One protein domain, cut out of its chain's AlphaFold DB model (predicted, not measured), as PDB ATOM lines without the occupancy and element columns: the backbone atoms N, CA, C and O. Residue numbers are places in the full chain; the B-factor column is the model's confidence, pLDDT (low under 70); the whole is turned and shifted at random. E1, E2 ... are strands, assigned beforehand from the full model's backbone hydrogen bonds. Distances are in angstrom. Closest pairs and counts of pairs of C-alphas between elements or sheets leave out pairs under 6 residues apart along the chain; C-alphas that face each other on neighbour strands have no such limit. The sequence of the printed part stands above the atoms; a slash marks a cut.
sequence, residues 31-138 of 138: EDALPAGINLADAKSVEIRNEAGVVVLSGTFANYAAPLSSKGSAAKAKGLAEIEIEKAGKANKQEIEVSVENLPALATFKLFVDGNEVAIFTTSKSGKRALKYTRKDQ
ATOM      1  N   GLU A  31     -34.180   9.198  15.673       80.81
ATOM      2  CA  GLU A  31     -33.989  10.274  14.709       80.81
ATOM      3  C   GLU A  31     -32.589  10.850  14.912       80.81
ATOM      4  O   GLU A  31     -32.312  11.456  15.944       80.81
ATOM      5  N   ASP A  32     -31.717  10.637  13.933       88.81
ATOM      6  CA  ASP A  32     -30.321  11.068  13.957       88.81
ATOM      7  C   ASP A  32     -29.992  11.911  12.712       88.81
ATOM      8  O   ASP A  32     -30.756  11.988  11.745       88.81
ATOM      9  N   ALA A  33     -28.834  12.570  12.719       92.50
ATOM     10  CA  ALA A  33     -28.358  13.310  11.555       92.50
ATOM     11  C   ALA A  33     -27.821  12.354  10.476       92.50
ATOM     12  O   ALA A  33     -27.038  11.452  10.777       92.50
ATOM     13  N   LEU A  34     -28.188  12.575   9.210       93.06
ATOM     14  CA  LEU A  34     -27.565  11.865   8.089       93.06
ATOM     15  C   LEU A  34     -26.090  12.305   7.964       93.06
ATOM     16  O   LEU A  34     -25.837  13.514   7.896       93.06
ATOM     17  N   PRO A  35     -25.114  11.374   7.901       93.12
ATOM     18  CA  PRO A  35     -23.702  11.724   7.771       93.12
ATOM     19  C   PRO A  35     -23.414  12.625   6.570       93.12
ATOM     20  O   PRO A  35     -24.073  12.534   5.530       93.12
ATOM     21  N   ALA A  36     -22.414  13.497   6.696       89.69
ATOM     22  CA  ALA A  36     -21.971  14.348   5.595       89.69
ATOM     23  C   ALA A  36     -21.456  13.507   4.410       89.69
ATOM     24  O   ALA A  36     -20.905  12.425   4.596       89.69
ATOM     25  N   GLY A  37     -21.637  14.005   3.185       87.69
ATOM     26  CA  GLY A  37     -21.161  13.345   1.962       87.69
ATOM     27  C   GLY A  37     -22.095  12.275   1.388       87.69
ATOM     28  O   GLY A  37     -21.950  11.917   0.224       87.69
ATOM     29  N   ILE A  38     -23.097  11.813   2.142       93.06
ATOM     30  CA  ILE A  38     -24.135  10.915   1.613       93.06
ATOM     31  C   ILE A  38     -25.183  11.744   0.870       93.06
ATOM     32  O   ILE A  38     -25.781  12.643   1.466       93.06
ATOM     33  N   ASN A  39     -25.403  11.455  -0.412       93.31
ATOM     34  CA  ASN A  39     -26.460  12.062  -1.220       93.31
ATOM     35  C   ASN A  39     -27.553  11.025  -1.507       93.31
ATOM     36  O   ASN A  39     -27.321  10.072  -2.245       93.31
ATOM     37  N   LEU A  40     -28.736  11.212  -0.929       95.88
ATOM     38  CA  LEU A  40     -29.879  10.316  -1.097       95.88
ATOM     39  C   LEU A  40     -30.630  10.554  -2.412       95.88
ATOM     40  O   LEU A  40     -31.344   9.664  -2.861       95.88
ATOM     41  N   ALA A  41     -30.444  11.712  -3.057       94.25
ATOM     42  CA  ALA A  41     -31.071  12.012  -4.347       94.25
ATOM     43  C   ALA A  41     -30.663  11.045  -5.463       94.25
ATOM     44  O   ALA A  41     -31.481  10.733  -6.325       94.25
ATOM     45  N   ASP A  42     -29.431  10.541  -5.403       94.50
ATOM     46  CA  ASP A  42     -28.866   9.636  -6.406       94.50
ATOM     47  C   ASP A  42     -28.656   8.213  -5.865       94.50
ATOM     48  O   ASP A  42     -27.994   7.403  -6.519       94.50
ATOM     49  N   ALA A  43     -29.192   7.911  -4.675       97.56
ATOM     50  CA  ALA A  43     -28.962   6.641  -4.001       97.56
ATOM     51  C   ALA A  43     -29.535   5.464  -4.800       97.56
ATOM     52  O   ALA A  43     -30.714   5.451  -5.163       97.56
ATOM     53  N   LYS A  44     -28.714   4.438  -5.043       98.31
ATOM     54  CA  LYS A  44     -29.107   3.269  -5.853       98.31
ATOM     55  C   LYS A  44     -29.362   2.030  -5.016       98.31
ATOM     56  O   LYS A  44     -30.219   1.215  -5.352       98.31
ATOM     57  N   SER A  45     -28.614   1.872  -3.937       98.38
ATOM     58  CA  SER A  45     -28.569   0.649  -3.151       98.38
ATOM     59  C   SER A  45     -28.509   0.932  -1.661       98.38
ATOM     60  O   SER A  45     -27.991   1.954  -1.205       98.38
ATOM     61  N   VAL A  46     -29.031  -0.018  -0.899       98.62
ATOM     62  CA  VAL A  46     -28.988  -0.024   0.557       98.62
ATOM     63  C   VAL A  46     -28.646  -1.421   1.037       98.62
ATOM     64  O   VAL A  46     -29.149  -2.428   0.528       98.62
ATOM     65  N   GLU A  47     -27.782  -1.483   2.040       98.56
ATOM     66  CA  GLU A  47     -27.328  -2.729   2.631       98.56
ATOM     67  C   GLU A  47     -27.340  -2.635   4.151       98.56
ATOM     68  O   GLU A  47     -26.999  -1.610   4.741       98.56
ATOM     69  N   ILE A  48     -27.672  -3.752   4.790       98.31
ATOM     70  CA  ILE A  48     -27.416  -3.969   6.207       98.31
ATOM     71  C   ILE A  48     -26.304  -5.001   6.302       98.31
ATOM     72  O   ILE A  48     -26.431  -6.103   5.760       98.31
ATOM     73  N   ARG A  49     -25.224  -4.655   7.000       98.25
ATOM     74  CA  ARG A  49     -24.083  -5.543   7.237       98.25
ATOM     75  C   ARG A  49     -23.966  -5.879   8.716       98.25
ATOM     76  O   ARG A  49     -24.311  -5.059   9.565       98.25
ATOM     77  N   ASN A  50     -23.505  -7.083   9.034       97.25
ATOM     78  CA  ASN A  50     -23.167  -7.448  10.412       97.25
ATOM     79  C   ASN A  50     -21.787  -6.888  10.819       97.25
ATOM     80  O   ASN A  50     -21.102  -6.253  10.017       97.25
ATOM     81  N   GLU A  51     -21.364  -7.141  12.059       96.62
ATOM     82  CA  GLU A  51     -20.054  -6.704  12.574       96.62
ATOM     83  C   GLU A  51     -18.863  -7.242  11.765       96.62
ATOM     84  O   GLU A  51     -17.848  -6.563  11.638       96.62
ATOM     85  N   ALA A  52     -19.003  -8.425  11.161       96.69
ATOM     86  CA  ALA A  52     -17.991  -9.022  10.289       96.69
ATOM     87  C   ALA A  52     -17.974  -8.417   8.868       96.69
ATOM     88  O   ALA A  52     -17.223  -8.878   8.012       96.69
ATOM     89  N   GLY A  53     -18.817  -7.416   8.586       97.06
ATOM     90  CA  GLY A  53     -18.920  -6.771   7.276       97.06
ATOM     91  C   GLY A  53     -19.697  -7.574   6.229       97.06
ATOM     92  O   GLY A  53     -19.748  -7.167   5.070       97.06
ATOM     93  N   VAL A  54     -20.330  -8.687   6.608       97.06
ATOM     94  CA  VAL A  54     -21.136  -9.514   5.700       97.06
ATOM     95  C   VAL A  54     -22.510  -8.880   5.507       97.06
ATOM     96  O   VAL A  54     -23.192  -8.561   6.482       97.06
ATOM     97  N   VAL A  55     -22.939  -8.735   4.250       97.62
ATOM     98  CA  VAL A  55     -24.279  -8.244   3.891       97.62
ATOM     99  C   VAL A  55     -25.337  -9.270   4.304       97.62
ATOM    100  O   VAL A  55     -25.332 -10.402   3.825       97.62
ATOM    101  N   VAL A  56     -26.257  -8.864   5.183       97.94
ATOM    102  CA  VAL A  56     -27.374  -9.696   5.671       97.94
ATOM    103  C   VAL A  56     -28.712  -9.316   5.043       97.94
ATOM    104  O   VAL A  56     -29.574 -10.177   4.869       97.94
ATOM    105  N   LEU A  57     -28.880  -8.045   4.681       98.38
ATOM    106  CA  LEU A  57     -30.018  -7.535   3.924       98.38
ATOM    107  C   LEU A  57     -29.506  -6.605   2.831       98.38
ATOM    108  O   LEU A  57     -28.578  -5.833   3.066       98.38
ATOM    109  N   SER A  58     -30.138  -6.645   1.665       98.44
ATOM    110  CA  SER A  58     -29.858  -5.707   0.576       98.44
ATOM    111  C   SER A  58     -31.136  -5.346  -0.167       98.44
ATOM    112  O   SER A  58     -32.001  -6.210  -0.348       98.44
ATOM    113  N   GLY A  59     -31.207  -4.119  -0.664       98.38
ATOM    114  CA  GLY A  59     -32.252  -3.658  -1.567       98.38
ATOM    115  C   GLY A  59     -31.708  -2.659  -2.583       98.38
ATOM    116  O   GLY A  59     -30.667  -2.035  -2.373       98.38
ATOM    117  N   THR A  60     -32.440  -2.517  -3.680       98.62
ATOM    118  CA  THR A  60     -32.204  -1.500  -4.707       98.62
ATOM    119  C   THR A  60     -33.352  -0.507  -4.640       98.62
ATOM    120  O   THR A  60     -34.509  -0.927  -4.587       98.62
ATOM    121  N   PHE A  61     -33.045   0.788  -4.633       98.31
ATOM    122  CA  PHE A  61     -34.076   1.818  -4.621       98.31
ATOM    123  C   PHE A  61     -34.787   1.883  -5.975       98.31
ATOM    124  O   PHE A  61     -34.160   1.999  -7.028       98.31
ATOM    125  N   ALA A  62     -36.113   1.837  -5.929       97.62
ATOM    126  CA  ALA A  62     -37.008   2.128  -7.035       97.62
ATOM    127  C   ALA A  62     -38.085   3.088  -6.519       97.62
ATOM    128  O   ALA A  62     -38.789   2.773  -5.563       97.62
ATOM    129  N   ASN A  63     -38.196   4.271  -7.130       94.75
ATOM    130  CA  ASN A  63     -39.089   5.343  -6.665       94.75
ATOM    131  C   ASN A  63     -38.896   5.669  -5.171       94.75
ATOM    132  O   ASN A  63     -39.862   5.718  -4.417       94.75
ATOM    133  N   TYR A  64     -37.639   5.847  -4.751       96.12
ATOM    134  CA  TYR A  64     -37.250   6.160  -3.369       96.12
ATOM    135  C   TYR A  64     -37.591   5.096  -2.313       96.12
ATOM    136  O   TYR A  64     -37.360   5.327  -1.134       96.12
ATOM    137  N   ALA A  65     -38.049   3.905  -2.705       98.19
ATOM    138  CA  ALA A  65     -38.266   2.783  -1.796       98.19
ATOM    139  C   ALA A  65     -37.407   1.575  -2.192       98.19
ATOM    140  O   ALA A  65     -37.231   1.277  -3.373       98.19
ATOM    141  N   ALA A  66     -36.879   0.859  -1.204       98.50
ATOM    142  CA  ALA A  66     -36.085  -0.350  -1.389       98.50
ATOM    143  C   ALA A  66     -36.558  -1.448  -0.426       98.50
ATOM    144  O   ALA A  66     -36.177  -1.457   0.751       98.50
ATOM    145  N   PRO A  67     -37.364  -2.413  -0.904       98.50
ATOM    146  CA  PRO A  67     -37.625  -3.639  -0.163       98.50
ATOM    147  C   PRO A  67     -36.310  -4.384   0.091       98.50
ATOM    148  O   PRO A  67     -35.550  -4.671  -0.838       98.50
ATOM    149  N   LEU A  68     -36.039  -4.707   1.352       98.44
ATOM    150  CA  LEU A  68     -34.809  -5.378   1.756       98.44
ATOM    151  C   LEU A  68     -35.041  -6.883   1.841       98.44
ATOM    152  O   LEU A  68     -35.878  -7.355   2.616       98.44
ATOM    153  N   SER A  69     -34.256  -7.633   1.073       96.38
ATOM    154  CA  SER A  69     -34.296  -9.097   1.059       96.38
ATOM    155  C   SER A  69     -33.091  -9.692   1.777       96.38
ATOM    156  O   SER A  69     -31.981  -9.160   1.679       96.38
ATOM    157  N   SER A  70     -33.308 -10.810   2.473       97.31
ATOM    158  CA  SER A  70     -32.251 -11.559   3.151       97.31
ATOM    159  C   SER A  70     -31.172 -12.049   2.195       97.31
ATOM    160  O   SER A  70     -31.421 -12.419   1.044       97.31
ATOM    161  N   LYS A  71     -29.944 -12.070   2.707       93.81
ATOM    162  CA  LYS A  71     -28.786 -12.704   2.085       93.81
ATOM    163  C   LYS A  71     -28.173 -13.696   3.075       93.81
ATOM    164  O   LYS A  71     -28.160 -13.468   4.285       93.81
ATOM    165  N   GLY A  72     -27.675 -14.817   2.555       87.38
ATOM    166  CA  GLY A  72     -27.014 -15.846   3.358       87.38
ATOM    167  C   GLY A  72     -27.938 -16.530   4.375       87.38
ATOM    168  O   GLY A  72     -29.069 -16.898   4.064       87.38
ATOM    169  N   SER A  73     -27.438 -16.725   5.597       83.19
ATOM    170  CA  SER A  73     -28.098 -17.503   6.659       83.19
ATOM    171  C   SER A  73     -29.274 -16.789   7.339       83.19
ATOM    172  O   SER A  73     -30.030 -17.419   8.078       83.19
ATOM    173  N   ALA A  74     -29.487 -15.500   7.068       85.19
ATOM    174  CA  ALA A  74     -30.570 -14.706   7.644       85.19
ATOM    175  C   ALA A  74     -31.911 -14.901   6.905       85.19
ATOM    176  O   ALA A  74     -32.623 -13.935   6.660       85.19
ATOM    177  N   ALA A  75     -32.275 -16.135   6.539       83.81
ATOM    178  CA  ALA A  75     -33.315 -16.431   5.542       83.81
ATOM    179  C   ALA A  75     -34.684 -15.751   5.775       83.81
ATOM    180  O   ALA A  75     -35.395 -15.472   4.814       83.81
ATOM    181  N   LYS A  76     -35.051 -15.455   7.029       94.25
ATOM    182  CA  LYS A  76     -36.334 -14.816   7.392       94.25
ATOM    183  C   LYS A  76     -36.252 -13.307   7.631       94.25
ATOM    184  O   LYS A  76     -37.292 -12.683   7.853       94.25
ATOM    185  N   ALA A  77     -35.046 -12.742   7.638       97.19
ATOM    186  CA  ALA A  77     -34.843 -11.316   7.813       97.19
ATOM    187  C   ALA A  77     -35.412 -10.559   6.613       97.19
ATOM    188  O   ALA A  77     -35.279 -10.989   5.465       97.19
ATOM    189  N   LYS A  78     -36.046  -9.426   6.883       98.12
ATOM    190  CA  LYS A  78     -36.564  -8.530   5.848       98.12
ATOM    191  C   LYS A  78     -36.629  -7.110   6.380       98.12
ATOM    192  O   LYS A  78     -36.484  -6.875   7.581       98.12
ATOM    193  N   GLY A  79     -36.866  -6.172   5.482       98.25
ATOM    194  CA  GLY A  79     -37.021  -4.778   5.845       98.25
ATOM    195  C   GLY A  79     -37.481  -3.923   4.683       98.25
ATOM    196  O   GLY A  79     -37.756  -4.423   3.591       98.25
ATOM    197  N   LEU A  80     -37.538  -2.629   4.935       98.62
ATOM    198  CA  LEU A  80     -37.851  -1.603   3.960       98.62
ATOM    199  C   LEU A  80     -36.985  -0.386   4.270       98.62
ATOM    200  O   LEU A  80     -36.875   0.004   5.435       98.62
ATOM    201  N   ALA A  81     -36.373   0.184   3.238       98.62
ATOM    202  CA  ALA A  81     -35.771   1.505   3.305       98.62
ATOM    203  C   ALA A  81     -36.548   2.468   2.406       98.62
ATOM    204  O   ALA A  81     -36.896   2.104   1.283       98.62
ATOM    205  N   GLU A  82     -36.793   3.677   2.886       98.50
ATOM    206  CA  GLU A  82     -37.510   4.727   2.165       98.50
ATOM    207  C   GLU A  82     -36.707   6.021   2.235       98.50
ATOM    208  O   GLU A  82     -36.109   6.328   3.262       98.50
ATOM    209  N   ILE A  83     -36.668   6.758   1.132       98.06
ATOM    210  CA  ILE A  83     -36.020   8.057   1.018       98.06
ATOM    211  C   ILE A  83     -37.106   9.113   0.823       98.06
ATOM    212  O   ILE A  83     -37.998   8.960  -0.009       98.06
ATOM    213  N   GLU A  84     -36.992  10.218   1.546       97.25
ATOM    214  CA  GLU A  84     -37.806  11.407   1.330       97.25
ATOM    215  C   GLU A  84     -36.900  12.603   1.025       97.25
ATOM    216  O   GLU A  84     -35.887  12.840   1.690       97.25
ATOM    217  N   ILE A  85     -37.252  13.348  -0.024       94.75
ATOM    218  CA  ILE A  85     -36.530  14.547  -0.450       94.75
ATOM    219  C   ILE A  85     -37.531  15.684  -0.566       94.75
ATOM    220  O   ILE A  85     -38.336  15.734  -1.496       94.75
ATOM    221  N   GLU A  86     -37.448  16.629   0.361       94.44
ATOM    222  CA  GLU A  86     -38.269  17.833   0.344       94.44
ATOM    223  C   GLU A  86     -37.430  19.013  -0.158       94.44
ATOM    224  O   GLU A  86     -36.376  19.337   0.398       94.44
ATOM    225  N   LYS A  87     -37.914  19.700  -1.198       90.62
ATOM    226  CA  LYS A  87     -37.334  20.972  -1.648       90.62
ATOM    227  C   LYS A  87     -38.008  22.129  -0.919       90.62
ATOM    228  O   LYS A  87     -39.210  22.335  -1.069       90.62
ATOM    229  N   ALA A  88     -37.230  22.920  -0.189       80.44
ATOM    230  CA  ALA A  88     -37.690  24.115   0.511       80.44
ATOM    231  C   ALA A  88     -36.888  25.337   0.034       80.44
ATOM    232  O   ALA A  88     -35.903  25.758   0.645       80.44
ATOM    233  N   GLY A  89     -37.303  25.915  -1.096       84.44
ATOM    234  CA  GLY A  89     -36.584  27.023  -1.726       84.44
ATOM    235  C   GLY A  89     -35.246  26.566  -2.314       84.44
ATOM    236  O   GLY A  89     -35.236  25.762  -3.241       84.44
ATOM    237  N   LYS A  90     -34.130  27.100  -1.797       83.00
ATOM    238  CA  LYS A  90     -32.766  26.681  -2.185       83.00
ATOM    239  C   LYS A  90     -32.262  25.466  -1.403       83.00
ATOM    240  O   LYS A  90     -31.352  24.796  -1.871       83.00
ATOM    241  N   ALA A  91     -32.869  25.188  -0.251       82.31
ATOM    242  CA  ALA A  91     -32.476  24.086   0.608       82.31
ATOM    243  C   ALA A  91     -33.160  22.783   0.181       82.31
ATOM    244  O   ALA A  91     -34.336  22.778  -0.199       82.31
ATOM    245  N   ASN A  92     -32.443  21.671   0.330       88.06
ATOM    246  CA  ASN A  92     -33.001  20.329   0.196       88.06
ATOM    247  C   ASN A  92     -32.944  19.643   1.560       88.06
ATOM    248  O   ASN A  92     -31.876  19.516   2.155       88.06
ATOM    249  N   LYS A  93     -34.085  19.183   2.070       93.81
ATOM    250  CA  LYS A  93     -34.113  18.247   3.192       93.81
ATOM    251  C   LYS A  93     -34.072  16.840   2.609       93.81
ATOM    252  O   LYS A  93     -34.909  16.496   1.781       93.81
ATOM    253  N   GLN A  94     -33.099  16.055   3.043       95.75
ATOM    254  CA  GLN A  94     -32.960  14.651   2.689       95.75
ATOM    255  C   GLN A  94     -33.198  13.800   3.929       95.75
ATOM    256  O   GLN A  94     -32.705  14.118   5.016       95.75
ATOM    257  N   GLU A  95     -33.940  12.719   3.762       96.75
ATOM    258  CA  GLU A  95     -34.307  11.812   4.833       96.75
ATOM    259  C   GLU A  95     -34.261  10.368   4.339       96.75
ATOM    260  O   GLU A  95     -34.651  10.083   3.211       96.75
ATOM    261  N   ILE A  96     -33.762   9.461   5.179       97.81
ATOM    262  CA  ILE A  96     -33.870   8.017   4.972       97.81
ATOM    263  C   ILE A  96     -34.475   7.365   6.212       97.81
ATOM    264  O   ILE A  96     -33.992   7.540   7.335       97.81
ATOM    265  N   GLU A  97     -35.523   6.585   5.996       98.12
ATOM    266  CA  GLU A  97     -36.136   5.712   6.983       98.12
ATOM    267  C   GLU A  97     -35.745   4.265   6.699       98.12
ATOM    268  O   GLU A  97     -35.777   3.823   5.554       98.12
ATOM    269  N   VAL A  98     -35.393   3.500   7.731       98.31
ATOM    270  CA  VAL A  98     -35.102   2.068   7.582       98.31
ATOM    271  C   VAL A  98     -35.809   1.287   8.670       98.31
ATOM    272  O   VAL A  98     -35.603   1.537   9.857       98.31
ATOM    273  N   SER A  99     -36.599   0.295   8.275       98.06
ATOM    274  CA  SER A  99     -37.228  -0.664   9.176       98.06
ATOM    275  C   SER A  99     -36.761  -2.080   8.853       98.06
ATOM    276  O   SER A  99     -36.694  -2.481   7.693       98.06
ATOM    277  N   VAL A 100     -36.409  -2.848   9.881       98.12
ATOM    278  CA  VAL A 100     -35.947  -4.236   9.751       98.12
ATOM    279  C   VAL A 100     -36.609  -5.122  10.792       98.12
ATOM    280  O   VAL A 100     -36.871  -4.700  11.924       98.12
ATOM    281  N   GLU A 101     -36.839  -6.377  10.423       97.88
ATOM    282  CA  GLU A 101     -37.351  -7.403  11.321       97.88
ATOM    283  C   GLU A 101     -36.768  -8.790  11.044       97.88
ATOM    284  O   GLU A 101     -36.201  -9.056   9.982       97.88
ATOM    285  N   ASN A 102     -36.917  -9.678  12.033       97.19
ATOM    286  CA  ASN A 102     -36.377 -11.040  12.046       97.19
ATOM    287  C   ASN A 102     -34.848 -11.110  11.876       97.19
ATOM    288  O   ASN A 102     -34.321 -12.112  11.393       97.19
ATOM    289  N   LEU A 103     -34.132 -10.061  12.281       96.88
ATOM    290  CA  LEU A 103     -32.685 -10.123  12.468       96.88
ATOM    291  C   LEU A 103     -32.352 -10.823  13.800       96.88
ATOM    292  O   LEU A 103     -33.205 -10.880  14.690       96.88
ATOM    293  N   PRO A 104     -31.122 -11.337  13.983       96.38
ATOM    294  CA  PRO A 104     -30.637 -11.770  15.291       96.38
ATOM    295  C   PRO A 104     -30.929 -10.726  16.378       96.38
ATOM    296  O   PRO A 104     -30.703  -9.531  16.180       96.38
ATOM    297  N   ALA A 105     -31.487 -11.174  17.504       96.81
ATOM    298  CA  ALA A 105     -31.864 -10.307  18.615       96.81
ATOM    299  C   ALA A 105     -30.629  -9.760  19.339       96.81
ATOM    300  O   ALA A 105     -29.657 -10.490  19.523       96.81
ATOM    301  N   LEU A 106     -30.702  -8.502  19.791       95.94
ATOM    302  CA  LEU A 106     -29.613  -7.813  20.500       95.94
ATOM    303  C   LEU A 106     -28.267  -7.828  19.750       95.94
ATOM    304  O   LEU A 106     -27.215  -7.755  20.375       95.94
ATOM    305  N   ALA A 107     -28.298  -7.925  18.421       96.50
ATOM    306  CA  ALA A 107     -27.103  -7.939  17.588       96.50
ATOM    307  C   ALA A 107     -26.876  -6.573  16.938       96.50
ATOM    308  O   ALA A 107     -27.835  -5.860  16.615       96.50
ATOM    309  N   THR A 108     -25.606  -6.223  16.744       97.75
ATOM    310  CA  THR A 108     -25.196  -4.970  16.115       97.75
ATOM    311  C   THR A 108     -25.035  -5.133  14.607       97.75
ATOM    312  O   THR A 108     -24.500  -6.119  14.097       97.75
ATOM    313  N   PHE A 109     -25.524  -4.132  13.887       98.00
ATOM    314  CA  PHE A 109     -25.497  -4.038  12.440       98.00
ATOM    315  C   PHE A 109     -25.104  -2.634  12.011       98.00
ATOM    316  O   PHE A 109     -25.158  -1.676  12.783       98.00
ATOM    317  N   LYS A 110     -24.749  -2.528  10.739       98.38
ATOM    318  CA  LYS A 110     -24.375  -1.293  10.076       98.38
ATOM    319  C   LYS A 110     -25.266  -1.070   8.865       98.38
ATOM    320  O   LYS A 110     -25.474  -1.998   8.083       98.38
ATOM    321  N   LEU A 111     -25.784   0.143   8.723       98.44
ATOM    322  CA  LEU A 111     -26.532   0.599   7.557       98.44
ATOM    323  C   LEU A 111     -25.561   1.227   6.560       98.44
ATOM    324  O   LEU A 111     -24.795   2.115   6.930       98.44
ATOM    325  N   PHE A 112     -25.639   0.802   5.303       98.56
ATOM    326  CA  PHE A 112     -24.885   1.367   4.194       98.56
ATOM    327  C   PHE A 112     -25.824   1.838   3.083       98.56
ATOM    328  O   PHE A 112     -26.805   1.161   2.780       98.56
ATOM    329  N   VAL A 113     -25.485   2.961   2.451       98.19
ATOM    330  CA  VAL A 113     -26.125   3.467   1.225       98.19
ATOM    331  C   VAL A 113     -25.034   3.679   0.182       98.19
ATOM    332  O   VAL A 113     -24.073   4.409   0.428       98.19
ATOM    333  N   ASP A 114     -25.141   2.985  -0.952       97.62
ATOM    334  CA  ASP A 114     -24.122   2.963  -2.015       97.62
ATOM    335  C   ASP A 114     -22.693   2.716  -1.503       97.62
ATOM    336  O   ASP A 114     -21.726   3.352  -1.918       97.62
ATOM    337  N   GLY A 115     -22.562   1.791  -0.550       97.62
ATOM    338  CA  GLY A 115     -21.284   1.426   0.063       97.62
ATOM    339  C   GLY A 115     -20.763   2.400   1.127       97.62
ATOM    340  O   GLY A 115     -19.767   2.079   1.774       97.62
ATOM    341  N   ASN A 116     -21.439   3.526   1.374       97.56
ATOM    342  CA  ASN A 116     -21.090   4.471   2.438       97.56
ATOM    343  C   ASN A 116     -21.830   4.128   3.733       97.56
ATOM    344  O   ASN A 116     -23.043   3.918   3.711       97.56
ATOM    345  N   GLU A 117     -21.119   4.077   4.861       97.44
ATOM    346  CA  GLU A 117     -21.725   3.811   6.171       97.44
ATOM    347  C   GLU A 117     -22.585   5.006   6.608       97.44
ATOM    348  O   GLU A 117     -22.098   6.130   6.714       97.44
ATOM    349  N   VAL A 118     -23.867   4.755   6.866       96.94
ATOM    350  CA  VAL A 118     -24.811   5.747   7.398       96.94
ATOM    351  C   VAL A 118     -24.835   5.689   8.920       96.94
ATOM    352  O   VAL A 118     -24.851   6.721   9.586       96.94
ATOM    353  N   ALA A 119     -24.900   4.478   9.476       96.88
ATOM    354  CA  ALA A 119     -25.136   4.293  10.899       96.88
ATOM    355  C   ALA A 119     -24.774   2.901  11.403       96.88
ATOM    356  O   ALA A 119     -24.740   1.928  10.649       96.88
ATOM    357  N   ILE A 120     -24.627   2.806  12.723       97.00
ATOM    358  CA  ILE A 120     -24.497   1.561  13.477       97.00
ATOM    359  C   ILE A 120     -25.697   1.456  14.419       97.00
ATOM    360  O   ILE A 120     -26.050   2.420  15.097       97.00
ATOM    361  N   PHE A 121     -26.342   0.294  14.486       97.25
ATOM    362  CA  PHE A 121     -27.502   0.081  15.348       97.25
ATOM    363  C   PHE A 121     -27.522  -1.316  15.955       97.25
ATOM    364  O   PHE A 121     -26.953  -2.253  15.412       97.25
ATOM    365  N   THR A 122     -28.237  -1.463  17.070       97.25
ATOM    366  CA  THR A 122     -28.494  -2.762  17.705       97.25
ATOM    367  C   THR A 122     -29.983  -3.082  17.638       97.25
ATOM    368  O   THR A 122     -30.823  -2.206  17.869       97.25
ATOM    369  N   THR A 123     -30.325  -4.320  17.289       96.81
ATOM    370  CA  THR A 123     -31.717  -4.784  17.222       96.81
ATOM    371  C   THR A 123     -32.328  -4.946  18.613       96.81
ATOM    372  O   THR A 123     -31.646  -5.108  19.624       96.81
ATOM    373  N   SER A 124     -33.656  -4.920  18.683       96.69
ATOM    374  CA  SER A 124     -34.391  -5.246  19.903       96.69
ATOM    375  C   SER A 124     -34.239  -6.729  20.289       96.69
ATOM    376  O   SER A 124     -33.756  -7.560  19.516       96.69
ATOM    377  N   LYS A 125     -34.776  -7.100  21.460       96.94
ATOM    378  CA  LYS A 125     -34.940  -8.509  21.874       96.94
ATOM    379  C   LYS A 125     -35.785  -9.345  20.901       96.94
ATOM    380  O   LYS A 125     -35.710 -10.565  20.933       96.94
ATOM    381  N   SER A 126     -36.590  -8.701  20.056       96.19
ATOM    382  CA  SER A 126     -37.407  -9.343  19.021       96.19
ATOM    383  C   SER A 126     -36.782  -9.274  17.624       96.19
ATOM    384  O   SER A 126     -37.456  -9.589  16.646       96.19
ATOM    385  N   GLY A 127     -35.520  -8.845  17.505       97.00
ATOM    386  CA  GLY A 127     -34.839  -8.787  16.212       97.00
ATOM    387  C   GLY A 127     -35.339  -7.669  15.296       97.00
ATOM    388  O   GLY A 127     -35.271  -7.803  14.075       97.00
ATOM    389  N   LYS A 128     -35.891  -6.592  15.872       97.50
ATOM    390  CA  LYS A 128     -36.474  -5.459  15.138       97.50
ATOM    391  C   LYS A 128     -35.683  -4.173  15.339       97.50
ATOM    392  O   LYS A 128     -35.086  -3.970  16.399       97.50
ATOM    393  N   ARG A 129     -35.739  -3.273  14.357       97.19
ATOM    394  CA  ARG A 129     -35.281  -1.883  14.494       97.19
ATOM    395  C   ARG A 129     -35.989  -0.975  13.487       97.19
ATOM    396  O   ARG A 129     -36.284  -1.415  12.382       97.19
ATOM    397  N   ALA A 130     -36.220   0.277  13.876       97.00
ATOM    398  CA  ALA A 130     -36.607   1.365  12.987       97.00
ATOM    399  C   ALA A 130     -35.648   2.546  13.202       97.00
ATOM    400  O   ALA A 130     -35.351   2.890  14.350       97.00
ATOM    401  N   LEU A 131     -35.154   3.129  12.116       95.69
ATOM    402  CA  LEU A 131     -34.177   4.213  12.102       95.69
ATOM    403  C   LEU A 131     -34.670   5.337  11.194       95.69
ATOM    404  O   LEU A 131     -35.353   5.078  10.204       95.69
ATOM    405  N   LYS A 132     -34.294   6.569  11.522       97.00
ATOM    406  CA  LYS A 132     -34.519   7.758  10.710       97.00
ATOM    407  C   LYS A 132     -33.265   8.610  10.721       97.00
ATOM    408  O   LYS A 132     -32.793   8.967  11.797       97.00
ATOM    409  N   TYR A 133     -32.788   8.981   9.543       96.06
ATOM    410  CA  TYR A 133     -31.683   9.920   9.405       96.06
ATOM    411  C   TYR A 133     -32.094  11.081   8.519       96.06
ATOM    412  O   TYR A 133     -32.544  10.859   7.399       96.06
ATOM    413  N   THR A 134     -31.913  12.307   9.002       95.00
ATOM    414  CA  THR A 134     -32.300  13.528   8.284       95.00
ATOM    415  C   THR A 134     -31.115  14.482   8.175       95.00
ATOM    416  O   THR A 134     -30.334  14.635   9.115       95.00
ATOM    417  N   ARG A 135     -30.994  15.189   7.049       93.94
ATOM    418  CA  ARG A 135     -30.101  16.346   6.894       93.94
ATOM    419  C   ARG A 135     -30.771  17.425   6.054       93.94
ATOM    420  O   ARG A 135     -31.548  17.131   5.153       93.94
ATOM    421  N   LYS A 136     -30.483  18.685   6.377       90.00
ATOM    422  CA  LYS A 136     -30.865  19.845   5.566       90.00
ATOM    423  C   LYS A 136     -29.613  20.379   4.886       90.00
ATOM    424  O   LYS A 136     -28.705  20.835   5.576       90.00
ATOM    425  N   ASP A 137     -29.586  20.310   3.566       82.25
ATOM    426  CA  ASP A 137     -28.550  20.912   2.735       82.25
ATOM    427  C   ASP A 137     -28.947  22.363   2.436       82.25
ATOM    428  O   ASP A 137     -30.122  22.630   2.164       82.25
ATOM    429  N   GLN A 138     -27.994  23.292   2.553       70.81
ATOM    430  CA  GLN A 138     -28.195  24.727   2.300       70.81
ATOM    431  C   GLN A 138     -27.952  25.102   0.841       70.81
ATOM    432  O   GLN A 138     -27.047  24.497   0.227       70.81
TER     433      GLN A 138
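AT A GLANCE: This is residues 31 to 138 of the 138 residues of an uncharacterized protein of Acidobacteria bacterium (UniProt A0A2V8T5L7). One sheet of nine strands is folded back on itself into two leaves that face each other, E1, E9, E6 and E5 facing E3, E2, E7 and E8, with E4 as the hinge. It curls like part of a barrel, and the far ends of E5, E6 and E9 reach well past the other leaf. The 108 printed residues have no named helix and nine named strands, E1 to E9 along the chain; the class is all strand. The mixed sheet runs E1 E9 E6 E5 E4 E3 E2 E7 E8. It is compact, with a radius of gyration of the C-alphas of 13.6 A, yet elongated, spanning 45 by 24 by 21 A.

HOW THE PARTS SIT: E1, residues 31 to 33, is an edge strand, parallel to E9, residues 129 to 137, with N 32 and O 132 within hydrogen-bond range at 2.9 A. E2, residues 45 to 50, E3, 55 to 60, E4, 65 to 70, E5, 78 to 88, and E6, 91 to 101, form a meander, each strand the antiparallel neighbour of the one before: N 48 and O 57, 2.9 A; N 69 and O 58, 3.0 A; N 66 and O 81, 2.8 A; N 84 and O 95, 2.9 A. E7, residues 108 to 113, is antiparallel to E2, with N 47 and O 112 2.9 A apart, and forms a hairpin with E8, residues 116 to 122, with N 111 and O 119 2.8 A apart. E9 is antiparallel to E6, with N 131 and O 98 2.8 A apart.

IN THESE COORDINATES: C-alpha 31 begins E1 at (-33.989, 10.274, 14.709), and C-alpha 137 ends E9 at (-28.550, 20.912, 2.735). From first to last C-alpha, E6 measures 33.6 A, E5 33.1 A and E9 26.5 A.

THE WHOLE: The farthest C-alphas, of Ser 73 and Gly 89, are 46.1 A apart. The printed part has no cut; the link from E1 to E2 is long. No printed residue is under pLDDT 70.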